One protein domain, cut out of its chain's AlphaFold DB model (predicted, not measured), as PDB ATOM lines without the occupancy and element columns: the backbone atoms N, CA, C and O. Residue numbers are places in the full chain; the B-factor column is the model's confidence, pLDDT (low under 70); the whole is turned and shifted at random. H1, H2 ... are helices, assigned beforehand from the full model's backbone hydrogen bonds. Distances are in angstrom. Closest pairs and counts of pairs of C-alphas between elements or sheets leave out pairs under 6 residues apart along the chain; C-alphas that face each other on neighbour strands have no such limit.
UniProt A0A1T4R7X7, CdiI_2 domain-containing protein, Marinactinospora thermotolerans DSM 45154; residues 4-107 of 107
ATOM      1  N   TYR A   4     107.983 117.723 154.398       96.38
ATOM      2  CA  TYR A   4     106.659 117.804 155.012       96.38
ATOM      3  C   TYR A   4     105.593 117.105 154.166       96.38
ATOM      4  O   TYR A   4     104.700 116.444 154.693       96.38
ATOM      5  N   LEU A   5     105.702 117.223 152.843       95.56
ATOM      6  CA  LEU A   5     104.853 116.504 151.905       95.56
ATOM      7  C   LEU A   5     105.127 114.993 151.975       95.56
ATOM      8  O   LEU A   5     104.183 114.206 151.962       95.56
ATOM      9  N   GLU A   6     106.395 114.596 152.124       96.06
ATOM     10  CA  GLU A   6     106.800 113.210 152.372       96.06
ATOM     11  C   GLU A   6     106.210 112.678 153.679       96.06
ATOM     12  O   GLU A   6     105.598 111.615 153.654       96.06
ATOM     13  N   ASP A   7     106.331 113.399 154.801       94.75
ATOM     14  CA  ASP A   7     105.746 112.954 156.076       94.75
ATOM     15  C   ASP A   7     104.222 112.797 155.981       94.75
ATOM     16  O   ASP A   7     103.660 111.804 156.457       94.75
ATOM     17  N   PHE A   8     103.548 113.725 155.294       95.38
ATOM     18  CA  PHE A   8     102.113 113.625 155.066       95.38
ATOM     19  C   PHE A   8     101.739 112.377 154.258       95.38
ATOM     20  O   PHE A   8     100.863 111.623 154.682       95.38
ATOM     21  N   PHE A   9     102.393 112.125 153.123       95.19
ATOM     22  CA  PHE A   9     102.059 110.969 152.289       95.19
ATOM     23  C   PHE A   9     102.503 109.642 152.919       95.19
ATOM     24  O   PHE A   9     101.731 108.690 152.952       95.19
ATOM     25  N   ALA A  10     103.701 109.573 153.492       92.62
ATOM     26  CA  ALA A  10     104.207 108.354 154.118       92.62
ATOM     27  C   ALA A  10     103.459 108.005 155.417       92.62
ATOM     28  O   ALA A  10     103.231 106.833 155.719       92.62
ATOM     29  N   GLY A  11     103.108 109.018 156.216       90.00
ATOM     30  CA  GLY A  11     102.542 108.842 157.552       90.00
ATOM     31  C   GLY A  11     101.032 109.046 157.645       90.00
ATOM     32  O   GLY A  11     100.403 108.474 158.535       90.00
ATOM     33  N   GLY A  12     100.450 109.893 156.797       88.06
ATOM     34  CA  GLY A  12      99.011 110.160 156.725       88.06
ATOM     35  C   GLY A  12      98.301 109.334 155.660       88.06
ATOM     36  O   GLY A  12      97.171 108.920 155.888       88.06
ATOM     37  N   MET A  13      98.985 109.044 154.553       92.50
ATOM     38  CA  MET A  13      98.478 108.218 153.459       92.50
ATOM     39  C   MET A  13      99.156 106.856 153.395       92.50
ATOM     40  O   MET A  13      99.572 106.415 152.334       92.50
ATOM     41  N   HIS A  14      99.283 106.164 154.525       90.00
ATOM     42  CA  HIS A  14      99.791 104.789 154.545       90.00
ATOM     43  C   HIS A  14      98.809 103.803 153.883       90.00
ATOM     44  O   HIS A  14      97.685 104.155 153.565       90.00
ATOM     45  N   GLN A  15      99.200 102.537 153.705       88.69
ATOM     46  CA  GLN A  15      98.409 101.510 152.994       88.69
ATOM     47  C   GLN A  15      96.928 101.384 153.412       88.69
ATOM     48  O   GLN A  15      96.091 101.108 152.565       88.69
ATOM     49  N   ASP A  16      96.630 101.585 154.694       88.88
ATOM     50  CA  ASP A  16      95.289 101.461 155.288       88.88
ATOM     51  C   ASP A  16      94.701 102.830 155.688       88.88
ATOM     52  O   ASP A  16      93.996 102.945 156.694       88.88
ATOM     53  N   TRP A  17      95.073 103.904 154.981       89.75
ATOM     54  CA  TRP A  17      94.644 105.271 155.307       89.75
ATOM     55  C   TRP A  17      93.119 105.424 155.305       89.75
ATOM     56  O   TRP A  17      92.564 106.207 156.075       89.75
ATOM     57  N   ASP A  18      92.429 104.639 154.482       88.31
ATOM     58  CA  ASP A  18      90.973 104.611 154.351       88.31
ATOM     59  C   ASP A  18      90.255 104.130 155.628       88.31
ATOM     60  O   ASP A  18      89.062 104.378 155.815       88.31
ATOM     61  N   LEU A  19      90.974 103.492 156.559       88.81
ATOM     62  CA  LEU A  19      90.467 103.187 157.900       88.81
ATOM     63  C   LEU A  19      90.465 104.413 158.827       88.81
ATOM     64  O   LEU A  19      89.673 104.471 159.774       88.81
ATOM     65  N   ASP A  20      91.340 105.383 158.561       85.75
ATOM     66  CA  ASP A  20      91.528 106.588 159.371       85.75
ATOM     67  C   ASP A  20      90.696 107.776 158.860       85.75
ATOM     68  O   ASP A  20      90.367 108.692 159.633       85.75
ATOM     69  N   GLY A  21      90.295 107.776 157.587       85.31
ATOM     70  CA  GLY A  21      89.433 108.791 156.991       85.31
ATOM     71  C   GLY A  21      88.829 108.377 155.653       85.31
ATOM     72  O   GLY A  21      89.332 107.491 154.983       85.31
ATOM     73  N   ASP A  22      87.754 109.061 155.265       85.38
ATOM     74  CA  ASP A  22      86.993 108.721 154.059       85.38
ATOM     75  C   ASP A  22      87.577 109.366 152.786       85.38
ATOM     76  O   ASP A  22      87.165 109.037 151.674       85.38
ATOM     77  N   SER A  23      88.515 110.313 152.931       91.19
ATOM     78  CA  SER A  23      89.092 111.068 151.817       91.19
ATOM     79  C   SER A  23      90.455 111.695 152.142       91.19
ATOM     80  O   SER A  23      90.839 111.852 153.308       91.19
ATOM     81  N   LEU A  24      91.153 112.137 151.087       92.31
ATOM     82  CA  LEU A  24      92.375 112.940 151.183       92.31
ATOM     83  C   LEU A  24      92.173 114.211 152.011       92.31
ATOM     84  O   LEU A  24      92.980 114.506 152.895       92.31
ATOM     85  N   GLU A  25      91.081 114.932 151.758       93.44
ATOM     86  CA  GLU A  25      90.718 116.146 152.490       93.44
ATOM     87  C   GLU A  25      90.515 115.862 153.985       93.44
ATOM     88  O   GLU A  25      91.026 116.600 154.833       93.44
ATOM     89  N   ASP A  26      89.810 114.780 154.326       93.50
ATOM     90  CA  ASP A  26      89.523 114.430 155.718       93.50
ATOM     91  C   ASP A  26      90.795 114.124 156.501       93.50
ATOM     92  O   ASP A  26      90.971 114.612 157.621       93.50
ATOM     93  N   ILE A  27      91.702 113.339 155.920       93.00
ATOM     94  CA  ILE A  27      92.988 113.022 156.549       93.00
ATOM     95  C   ILE A  27      93.847 114.273 156.665       93.00
ATOM     96  O   ILE A  27      94.414 114.530 157.734       93.00
ATOM     97  N   PHE A  28      93.903 115.083 155.604       93.31
ATOM     98  CA  PHE A  28      94.639 116.340 155.612       93.31
ATOM     99  C   PHE A  28      94.169 117.242 156.757       93.31
ATOM    100  O   PHE A  28      94.978 117.657 157.593       93.31
ATOM    101  N   ARG A  29      92.854 117.463 156.865       92.56
ATOM    102  CA  ARG A  29      92.239 118.279 157.920       92.56
ATOM    103  C   ARG A  29      92.459 117.703 159.312       92.56
ATOM    104  O   ARG A  29      92.792 118.457 160.224       92.56
ATOM    105  N   LYS A  30      92.306 116.385 159.493       90.44
ATOM    106  CA  LYS A  30      92.522 115.718 160.790       90.44
ATOM    107  C   LYS A  30      93.952 115.900 161.292       90.44
ATOM    108  O   LYS A  30      94.132 116.197 162.473       90.44
ATOM    109  N   ARG A  31      94.954 115.760 160.418       89.56
ATOM    110  CA  ARG A  31      96.367 115.934 160.797       89.56
ATOM    111  C   ARG A  31      96.746 117.400 161.001       89.56
ATOM    112  O   ARG A  31      97.531 117.688 161.897       89.56
ATOM    113  N   HIS A  32      96.136 118.324 160.256       89.88
ATOM    114  CA  HIS A  32      96.579 119.720 160.213       89.88
ATOM    115  C   HIS A  32      95.638 120.739 160.863       89.88
ATOM    116  O   HIS A  32      95.824 121.932 160.655       89.88
ATOM    117  N   VAL A  33      94.647 120.335 161.669       82.38
ATOM    118  CA  VAL A  33      93.621 121.239 162.248       82.38
ATOM    119  C   VAL A  33      94.172 122.428 163.062       82.38
ATOM    120  O   VAL A  33      93.477 123.423 163.227       82.38
ATOM    121  N   ASN A  34      95.410 122.358 163.563       84.44
ATOM    122  CA  ASN A  34      96.086 123.462 164.266       84.44
ATOM    123  C   ASN A  34      97.578 123.563 163.896       84.44
ATOM    124  O   ASN A  34      98.417 123.879 164.740       84.44
ATOM    125  N   ALA A  35      97.916 123.244 162.650       91.88
ATOM    126  CA  ALA A  35      99.286 123.104 162.174       91.88
ATOM    127  C   ALA A  35      99.638 124.148 161.097       91.88
ATOM    128  O   ALA A  35     100.220 123.804 160.077       91.88
ATOM    129  N   LEU A  36      99.298 125.429 161.311       92.50
ATOM    130  CA  LEU A  36      99.493 126.507 160.321       92.50
ATOM    131  C   LEU A  36     100.912 126.540 159.727       92.50
ATOM    132  O   LEU A  36     101.073 126.643 158.514       92.50
ATOM    133  N   ASP A  37     101.944 126.455 160.572       94.25
ATOM    134  CA  ASP A  37     103.332 126.502 160.102       94.25
ATOM    135  C   ASP A  37     103.693 125.277 159.254       94.25
ATOM    136  O   ASP A  37     104.395 125.417 158.257       94.25
ATOM    137  N   GLU A  38     103.187 124.098 159.607       94.06
ATOM    138  CA  GLU A  38     103.366 122.865 158.837       94.06
ATOM    139  C   GLU A  38     102.608 122.931 157.508       94.06
ATOM    140  O   GLU A  38     103.194 122.697 156.456       94.06
ATOM    141  N   SER A  39     101.349 123.377 157.520       95.19
ATOM    142  CA  SER A  39     100.561 123.599 156.304       95.19
ATOM    143  C   SER A  39     101.205 124.630 155.375       95.19
ATOM    144  O   SER A  39     101.190 124.436 154.163       95.19
ATOM    145  N   ARG A  40     101.852 125.679 155.910       95.81
ATOM    146  CA  ARG A  40     102.657 126.613 155.105       95.81
ATOM    147  C   ARG A  40     103.849 125.908 154.448       95.81
ATOM    148  O   ARG A  40     104.162 126.197 153.296       95.81
ATOM    149  N   ARG A  41     104.533 125.001 155.153       96.88
ATOM    150  CA  ARG A  41     105.658 124.238 154.585       96.88
ATOM    151  C   ARG A  41     105.201 123.272 153.500       96.88
ATOM    152  O   ARG A  41     105.815 123.249 152.439       96.88
ATOM    153  N   ILE A  42     104.101 122.563 153.733       96.31
ATOM    154  CA  ILE A  42     103.473 121.700 152.730       96.31
ATOM    155  C   ILE A  42     103.087 122.518 151.495       96.31
ATOM    156  O   ILE A  42     103.427 122.122 150.387       96.31
ATOM    157  N   LEU A  43     102.461 123.689 151.667       96.44
ATOM    158  CA  LEU A  43     102.117 124.586 150.557       96.44
ATOM    159  C   LEU A  43     103.353 124.944 149.715       96.44
ATOM    160  O   LEU A  43     103.344 124.751 148.502       96.44
ATOM    161  N   GLN A  44     104.439 125.382 150.359       96.25
ATOM    162  CA  GLN A  44     105.699 125.712 149.679       96.25
ATOM    163  C   GLN A  44     106.290 124.513 148.919       96.25
ATOM    164  O   GLN A  44     106.829 124.664 147.821       96.25
ATOM    165  N   GLU A  45     106.211 123.313 149.495       97.62
ATOM    166  CA  GLU A  45     106.713 122.089 148.872       97.62
ATOM    167  C   GLU A  45     105.860 121.637 147.687       97.62
ATOM    168  O   GLU A  45     106.415 121.242 146.657       97.62
ATOM    169  N   ILE A  46     104.537 121.768 147.792       97.31
ATOM    170  CA  ILE A  46     103.609 121.534 146.687       97.31
ATOM    171  C   ILE A  46     103.902 122.506 145.542       97.31
ATOM    172  O   ILE A  46     104.053 122.078 144.397       97.31
ATOM    173  N   GLU A  47     104.025 123.805 145.822       95.94
ATOM    174  CA  GLU A  47     104.338 124.806 144.797       95.94
ATOM    175  C   GLU A  47     105.685 124.527 144.122       95.94
ATOM    176  O   GLU A  47     105.789 124.582 142.893       95.94
ATOM    177  N   MET A  48     106.706 124.155 144.903       96.25
ATOM    178  CA  MET A  48     108.006 123.740 144.375       96.25
ATOM    179  C   MET A  48     107.860 122.541 143.429       96.25
ATOM    180  O   MET A  48     108.386 122.589 142.316       96.25
ATOM    181  N   MET A  49     107.111 121.507 143.823       96.44
ATOM    182  CA  MET A  49     106.879 120.323 142.991       96.44
ATOM    183  C   MET A  49     106.114 120.677 141.711       96.44
ATOM    184  O   MET A  49     106.522 120.283 140.618       96.44
ATOM    185  N   LEU A  50     105.060 121.491 141.812       95.94
ATOM    186  CA  LEU A  50     104.271 121.940 140.664       95.94
ATOM    187  C   LEU A  50     105.078 122.818 139.697       95.94
ATOM    188  O   LEU A  50     104.829 122.765 138.491       95.94
ATOM    189  N   SER A  51     106.035 123.597 140.203       95.69
ATOM    190  CA  SER A  51     106.936 124.430 139.394       95.69
ATOM    191  C   SER A  51     108.115 123.666 138.780       95.69
ATOM    192  O   SER A  51     108.817 124.211 137.931       95.69
ATOM    193  N   SER A  52     108.343 122.420 139.203       94.50
ATOM    194  CA  SER A  52     109.423 121.582 138.688       94.50
ATOM    195  C   SER A  52     109.072 120.940 137.340       94.50
ATOM    196  O   SER A  52     107.897 120.765 136.997       94.50
ATOM    197  N   ASP A  53     110.108 120.523 136.609       94.94
ATOM    198  CA  ASP A  53     109.994 119.795 135.337       94.94
ATOM    199  C   ASP A  53     109.631 118.303 135.517       94.94
ATOM    200  O   ASP A  53     109.743 117.529 134.569       94.94
ATOM    201  N   LEU A  54     109.194 117.887 136.715       95.94
ATOM    202  CA  LEU A  54     108.775 116.510 136.976       95.94
ATOM    203  C   LEU A  54     107.511 116.159 136.179       95.94
ATOM    204  O   LEU A  54     106.508 116.886 136.186       95.94
ATOM    205  N   SER A  55     107.557 115.021 135.504       96.25
ATOM    206  CA  SER A  55     106.414 114.387 134.851       96.25
ATOM    207  C   SER A  55     105.453 113.753 135.866       96.25
ATOM    208  O   SER A  55     105.808 113.542 137.023       96.25
ATOM    209  N   GLU A  56     104.231 113.424 135.434       95.19
ATOM    210  CA  GLU A  56     103.265 112.694 136.277       95.19
ATOM    211  C   GLU A  56     103.828 111.352 136.764       95.19
ATOM    212  O   GLU A  56     103.657 111.020 137.927       95.19
ATOM    213  N   GLU A  57     104.553 110.620 135.910       95.31
ATOM    214  CA  GLU A  57     105.185 109.339 136.265       95.31
ATOM    215  C   GLU A  57     106.300 109.519 137.304       95.31
ATOM    216  O   GLU A  57     106.461 108.697 138.203       95.31
ATOM    217  N   GLU A  58     107.069 110.607 137.218       97.12
ATOM    218  CA  GLU A  58     108.094 110.905 138.220       97.12
ATOM    219  C   GLU A  58     107.479 111.303 139.559       97.12
ATOM    220  O   GLU A  58     108.006 110.895 140.591       97.12
ATOM    221  N   ILE A  59     106.383 112.071 139.561       96.50
ATOM    222  CA  ILE A  59     105.662 112.400 140.798       96.50
ATOM    223  C   ILE A  59     105.060 111.126 141.394       96.50
ATOM    224  O   ILE A  59     105.243 110.883 142.584       96.50
ATOM    225  N   ASP A  60     104.435 110.288 140.568       95.62
ATOM    226  CA  ASP A  60     103.894 108.997 140.987       95.62
ATOM    227  C   ASP A  60     104.957 108.127 141.646       95.62
ATOM    228  O   ASP A  60     104.816 107.749 142.807       95.62
ATOM    229  N   HIS A  61     106.080 107.909 140.963       95.56
ATOM    230  CA  HIS A  61     107.183 107.123 141.499       95.56
ATOM    231  C   HIS A  61     107.682 107.667 142.843       95.56
ATOM    232  O   HIS A  61     108.027 106.912 143.757       95.56
ATOM    233  N   LEU A  62     107.730 108.989 142.976       96.06
ATOM    234  CA  LEU A  62     108.201 109.648 144.181       96.06
ATOM    235  C   LEU A  62     107.214 109.422 145.342       96.06
ATOM    236  O   LEU A  62     107.631 109.038 146.436       96.06
ATOM    237  N   VAL A  63     105.911 109.554 145.099       95.69
ATOM    238  CA  VAL A  63     104.888 109.394 146.140       95.69
ATOM    239  C   VAL A  63     104.633 107.919 146.486       95.69
ATOM    240  O   VAL A  63     104.672 107.539 147.660       95.69
ATOM    241  N   THR A  64     104.413 107.056 145.496       94.19
ATOM    242  CA  THR A  64     103.997 105.659 145.717       94.19
ATOM    243  C   THR A  64     105.174 104.746 146.055       94.19
ATOM    244  O   THR A  64     105.078 103.903 146.948       94.19
ATOM    245  N   ILE A  65     106.329 104.925 145.405       94.69
ATOM    246  CA  ILE A  65     107.482 104.028 145.581       94.69
ATOM    247  C   ILE A  65     108.459 104.566 146.620       94.69
ATOM    248  O   ILE A  65     108.859 103.834 147.533       94.69
ATOM    249  N   GLN A  66     108.874 105.827 146.484       95.38
ATOM    250  CA  GLN A  66     109.903 106.387 147.356       95.38
ATOM    251  C   GLN A  66     109.346 106.714 148.747       95.38
ATOM    252  O   GLN A  66     109.942 106.288 149.739       95.38
ATOM    253  N   TRP A  67     108.201 107.393 148.828       95.38
ATOM    254  CA  TRP A  67     107.547 107.722 150.104       95.38
ATOM    255  C   TRP A  67     106.656 106.612 150.647       95.38
ATOM    256  O   TRP A  67     106.311 106.630 151.826       95.38
ATOM    257  N   ARG A  68     106.351 105.601 149.823       94.75
ATOM    258  CA  ARG A  68     105.513 104.450 150.198       94.75
ATOM    259  C   ARG A  68     104.104 104.857 150.627       94.75
ATOM    260  O   ARG A  68     103.535 104.243 151.531       94.75
ATOM    261  N   SER A  69     103.561 105.883 149.975       94.25
ATOM    262  CA  SER A  69     102.143 106.218 150.070       94.25
ATOM    263  C   SER A  69     101.297 105.035 149.593       94.25
ATOM    264  O   SER A  69     101.600 104.418 148.576       94.25
ATOM    265  N   GLY A  70     100.237 104.732 150.332       93.12
ATOM    266  CA  GLY A  70      99.121 103.889 149.914       93.12
ATOM    267  C   GLY A  70      97.984 104.665 149.248       93.12
ATOM    268  O   GLY A  70      97.015 104.051 148.813       93.12
ATOM    269  N   TYR A  71      98.065 105.996 149.185       92.44
ATOM    270  CA  TYR A  71      97.161 106.790 148.357       92.44
ATOM    271  C   TYR A  71      97.623 106.767 146.900       92.44
ATOM    272  O   TYR A  71      98.777 107.095 146.611       92.44
ATOM    273  N   GLU A  72      96.689 106.432 146.016       89.19
ATOM    274  CA  GLU A  72      96.807 106.487 144.564       89.19
ATOM    275  C   GLU A  72      95.650 107.362 144.042       89.19
ATOM    276  O   GLU A  72      94.509 107.167 144.477       89.19
ATOM    277  N   PRO A  73      95.913 108.342 143.158       88.56
ATOM    278  CA  PRO A  73      94.859 109.090 142.483       88.56
ATOM    279  C   PRO A  73      93.993 108.136 141.658       88.56
ATOM    280  O   PRO A  73      94.485 107.125 141.152       88.56
ATOM    281  N   ASP A  74      92.718 108.468 141.467       85.62
ATOM    282  CA  ASP A  74      91.865 107.696 140.561       85.62
ATOM    283  C   ASP A  74      92.397 107.802 139.119       85.62
ATOM    284  O   ASP A  74      92.309 108.864 138.498       85.62
ATOM    285  N   GLU A  75      92.949 106.703 138.587       74.44
ATOM    286  CA  GLU A  75      93.643 106.644 137.289       74.44
ATOM    287  C   GLU A  75      92.806 107.184 136.117       74.44
ATOM    288  O   GLU A  75      93.357 107.673 135.124       74.44
ATOM    289  N   ASP A  76      91.476 107.108 136.217       73.88
ATOM    290  CA  ASP A  76      90.562 107.526 135.154       73.88
ATOM    291  C   ASP A  76      90.181 109.014 135.233       73.88
ATOM    292  O   ASP A  76      89.719 109.591 134.239       73.88
ATOM    293  N   THR A  77      90.327 109.646 136.401       79.69
ATOM    294  CA  THR A  77      89.748 110.976 136.657       79.69
ATOM    295  C   THR A  77      90.709 111.989 137.264       79.69
ATOM    296  O   THR A  77      90.445 113.193 137.175       79.69
ATOM    297  N   GLU A  78      91.843 111.546 137.802       89.06
ATOM    298  CA  GLU A  78      92.730 112.366 138.611       89.06
ATOM    299  C   GLU A  78      94.201 112.232 138.181       89.06
ATOM    300  O   GLU A  78      94.645 111.245 137.607       89.06
ATOM    301  N   THR A  79      94.976 113.288 138.414       94.69
ATOM    302  CA  THR A  79      96.425 113.331 138.148       94.69
ATOM    303  C   THR A  79      97.120 113.764 139.423       94.69
ATOM    304  O   THR A  79      96.516 114.490 140.216       94.69
ATOM    305  N   TRP A  80      98.396 113.434 139.607       96.12
ATOM    306  CA  TRP A  80      99.134 113.899 140.780       96.12
ATOM    307  C   TRP A  80      99.192 115.422 140.843       96.12
ATOM    308  O   TRP A  80      99.006 116.018 141.903       96.12
ATOM    309  N   ARG A  81      99.351 116.095 139.699       96.12
ATOM    310  CA  ARG A  81      99.248 117.564 139.655       96.12
ATOM    311  C   ARG A  81      97.843 118.084 139.977       96.12
ATOM    312  O   ARG A  81      97.724 119.244 140.366       96.12
ATOM    313  N   GLY A  82      96.797 117.286 139.774       96.50
ATOM    314  CA  GLY A  82      95.432 117.563 140.231       96.50
ATOM    315  C   GLY A  82      95.340 117.484 141.752       96.50
ATOM    316  O   GLY A  82      95.075 118.501 142.384       96.50
ATOM    317  N   VAL A  83      95.723 116.340 142.322       96.31
ATOM    318  CA  VAL A  83      95.782 116.086 143.772       96.31
ATOM    319  C   VAL A  83      96.514 117.203 144.514       96.31
ATOM    320  O   VAL A  83      96.013 117.773 145.481       96.31
ATOM    321  N   LEU A  84      97.698 117.577 144.025       97.00
ATOM    322  CA  LEU A  84      98.512 118.642 144.609       97.00
ATOM    323  C   LEU A  84      97.801 120.007 144.587       97.00
ATOM    324  O   LEU A  84      97.934 120.791 145.525       97.00
ATOM    325  N   ARG A  85      97.028 120.311 143.538       96.94
ATOM    326  CA  ARG A  85      96.233 121.551 143.472       96.94
ATOM    327  C   ARG A  85      95.044 121.518 144.421       96.94
ATOM    328  O   ARG A  85      94.746 122.545 145.027       96.94
ATOM    329  N   ASP A  86      94.411 120.367 144.583       95.81
ATOM    330  CA  ASP A  86      93.304 120.217 145.522       95.81
ATOM    331  C   ASP A  86      93.794 120.375 146.964       95.81
ATOM    332  O   ASP A  86      93.183 121.098 147.749       95.81
ATOM    333  N   MET A  87      94.984 119.850 147.280       96.19
ATOM    334  CA  MET A  87      95.651 120.099 148.562       96.19
ATOM    335  C   MET A  87      95.907 121.589 148.829       96.19
ATOM    336  O   MET A  87      95.702 122.040 149.956       96.19
ATOM    337  N   ILE A  88      96.301 122.376 147.818       96.75
ATOM    338  CA  ILE A  88      96.400 123.844 147.957       96.75
ATOM    339  C   ILE A  88      95.034 124.434 148.341       96.75
ATOM    340  O   ILE A  88      94.954 125.272 149.240       96.75
ATOM    341  N   GLY A  89      93.958 123.974 147.695       96.06
ATOM    342  CA  GLY A  89      92.585 124.352 148.039       96.06
ATOM    343  C   GLY A  89      92.253 124.060 149.503       96.06
ATOM    344  O   GLY A  89      91.817 124.958 150.221       96.06
ATOM    345  N   TYR A  90      92.551 122.849 149.980       94.94
ATOM    346  CA  TYR A  90      92.319 122.464 151.376       94.94
ATOM    347  C   TYR A  90      93.088 123.354 152.356       94.94
ATOM    348  O   TYR A  90      92.527 123.782 153.366       94.94
ATOM    349  N   ILE A  91      94.351 123.669 152.053       96.06
ATOM    350  CA  ILE A  91      95.181 124.554 152.881       96.06
ATOM    351  C   ILE A  91      94.567 125.951 152.960       96.06
ATOM    352  O   ILE A  91      94.475 126.504 154.053       96.06
ATOM    353  N   HIS A  92      94.116 126.513 151.840       95.06
ATOM    354  CA  HIS A  92      93.505 127.844 151.813       95.06
ATOM    355  C   HIS A  92      92.147 127.903 152.505       95.06
ATOM    356  O   HIS A  92      91.838 128.908 153.146       95.06
ATOM    357  N   ASP A  93      91.364 126.832 152.420       95.00
ATOM    358  CA  ASP A  93      90.095 126.726 153.133       95.00
ATOM    359  C   ASP A  93      90.304 126.645 154.650       95.00
ATOM    360  O   ASP A  93      89.533 127.223 155.421       95.00
ATOM    361  N   MET A  94      91.358 125.951 155.093       94.25
ATOM    362  CA  MET A  94      91.726 125.860 156.509       94.25
ATOM    363  C   MET A  94      92.384 127.139 157.034       94.25
ATOM    364  O   MET A  94      92.116 127.541 158.167       94.25
ATOM    365  N   TYR A  95      93.230 127.768 156.216       94.75
ATOM    366  CA  TYR A  95      94.077 128.906 156.576       94.75
ATOM    367  C   TYR A  95      94.005 130.016 155.514       94.75
ATOM    368  O   TYR A  95      94.944 130.200 154.728       94.75
ATOM    369  N   PRO A  96      92.909 130.798 155.483       93.81
ATOM    370  CA  PRO A  96      92.725 131.873 154.507       93.81
ATOM    371  C   PRO A  96      93.834 132.935 154.529       93.81
ATOM    372  O   PRO A  96      94.080 133.603 153.523       93.81
ATOM    373  N   GLU A  97      94.530 133.090 155.659       93.00
ATOM    374  CA  GLU A  97      95.678 133.982 155.798       93.00
ATOM    375  C   GLU A  97      96.852 133.617 154.876       93.00
ATOM    376  O   GLU A  97      97.569 134.521 154.444       93.00
ATOM    377  N   LEU A  98      97.028 132.335 154.527       92.00
ATOM    378  CA  LEU A  98      98.070 131.896 153.590       92.00
ATOM    379  C   LEU A  98      97.708 132.276 152.147       92.00
ATOM    380  O   LEU A  98      98.555 132.771 151.408       92.00
ATOM    381  N   ALA A  99      96.427 132.181 151.780       90.12
ATOM    382  CA  ALA A  99      95.940 132.634 150.475       90.12
ATOM    383  C   ALA A  99      96.045 134.164 150.302       90.12
ATOM    384  O   ALA A  99      96.165 134.685 149.187       90.12
ATOM    385  N   ASP A 100      95.926 134.920 151.397       90.00
ATOM    386  CA  ASP A 100      96.176 136.365 151.412       90.00
ATOM    387  C   ASP A 100      97.671 136.691 151.252       90.00
ATOM    388  O   ASP A 100      98.005 137.677 150.591       90.00
ATOM    389  N   GLU A 101      98.558 135.894 151.858       88.31
ATOM    390  CA  GLU A 101     100.019 136.036 151.777       88.31
ATOM    391  C   GLU A 101     100.505 135.849 150.332       88.31
ATOM    392  O   GLU A 101     101.099 136.770 149.767       88.31
ATOM    393  N   GLU A 102     100.126 134.752 149.671       84.88
ATOM    394  CA  GLU A 102     100.483 134.498 148.268       84.88
ATOM    395  C   GLU A 102     100.039 135.619 147.318       84.88
ATOM    396  O   GLU A 102     100.778 136.031 146.418       84.88
ATOM    397  N   ARG A 103      98.819 136.141 147.510       86.56
ATOM    398  CA  ARG A 103      98.280 137.229 146.679       86.56
ATOM    399  C   ARG A 103      99.071 138.525 146.827       86.56
ATOM    400  O   ARG A 103      99.078 139.323 145.893       86.56
ATOM    401  N   ARG A 104      99.712 138.748 147.978       87.19
ATOM    402  CA  ARG A 104     100.587 139.907 148.209       87.19
ATOM    403  C   ARG A 104     101.976 139.709 147.619       87.19
ATOM    404  O   ARG A 104     102.577 140.690 147.208       87.19
ATOM    405  N   GLU A 105     102.481 138.480 147.587       81.88
ATOM    406  CA  GLU A 105     103.803 138.176 147.022       81.88
ATOM    407  C   GLU A 105     103.799 138.137 145.487       81.88
ATOM    408  O   GLU A 105     104.803 138.471 144.856       81.88
ATOM    409  N   LYS A 106     102.669 137.753 144.877       73.88
ATOM    410  CA  LYS A 106     102.505 137.622 143.418       73.88
ATOM    411  C   LYS A 106     101.997 138.903 142.721       73.88
ATOM    412  O   LYS A 106     101.892 138.901 141.494       73.88
ATOM    413  N   GLY A 107     101.655 139.964 143.465       62.22
ATOM    414  CA  GLY A 107     101.101 141.236 142.955       62.22
ATOM    415  C   GLY A 107     102.087 142.395 142.984       62.22
ATOM    416  O   GLY A 107     102.059 143.199 142.023       62.22
TER     417      GLY A 107
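What this domain is: This is residues 4 to 107 of the 107 residues of the protein "CdiI_2 domain-containing protein" of Marinactinospora thermotolerans DSM 45154 (UniProt A0A1T4R7X7). H3, the longest helix, and H5 run side by side in opposite directions as the core, with H1 packed across H3, H2 packed at a slant on H5, and H4 set at the first end of H5. At the other end of H5 the chain turns a corner into H6, whose residues 101 to 105 stick out with the last two residues, 106 and 107. The printed part has 104 residues with six named helices, H1 to H6 in order along the chain, and no named strand; the class is all helix. It is compact, with a radius of gyration of the C-alphas of 13.5 A and spans of 38 by 32 by 23 A.

Where its parts are: H3 holds residues 36 to 51 and measures 22.3 A from C-alpha 36 at (99.493, 126.507, 160.321) to C-alpha 51. H5, residues 80 to 94, measures 21.1 A. H1 is residues 4 to 12, 10.9 A, beginning at C-alpha 4 at (106.659, 117.804, 155.012), and H2 is residues 24 to 32, 12.0 A. H4 is residues 56 to 66, 14.4 A. H6 is residues 96 to 105, 14.8 A, ending at C-alpha 105 at (103.803, 138.176, 147.022).

How they stand to each other: H3 touches H5 at a shallow tilt of 29 degrees, opposite ways, closest at the C-alphas of Ile 46 and Leu 84, 6.2 A apart. H1 touches H3, with the C-alphas of Leu 5 and Ile 42 closest at 5.4 A, and is only just about perpendicular to it at 73 degrees. H5 is the hub, touching four helices. H2 touches it at a steep tilt of 47 degrees, the same way, closest at the C-alphas of Glu 25 and Tyr 90, 6.6 A. H4 touches residues 80 to 81 of H5 alone, about perpendicular at 74 degrees, closest at the C-alphas of Glu 56 and Trp 80, 6.2 A. H6 and H5 only just touch, only at the corner by their link, with 3 pairs of C-alphas within 8 A, the closest those of His 92 and Ala 99 at 5.5 A. H1 and H2 touch too, closest at the C-alphas of Gly 12 and Ile 27, 6.7 A. H4 and H6 are apart. In H1, H2, H3, H4, H5 and H6 every O i to N i+4 pair is within hydrogen-bond range.

The domain as a whole: The two C-alphas farthest apart, those of Leu 19 and Gly 107, are 42.2 A apart. The printed part has no cut. The links H1 to H2, with 11 residues, and H4 to H5, residues 67 to 79, are long. Residues 101 to 107 stand free. The mean pLDDT of the printed part is 92.1, and residue 107 alone is under 70.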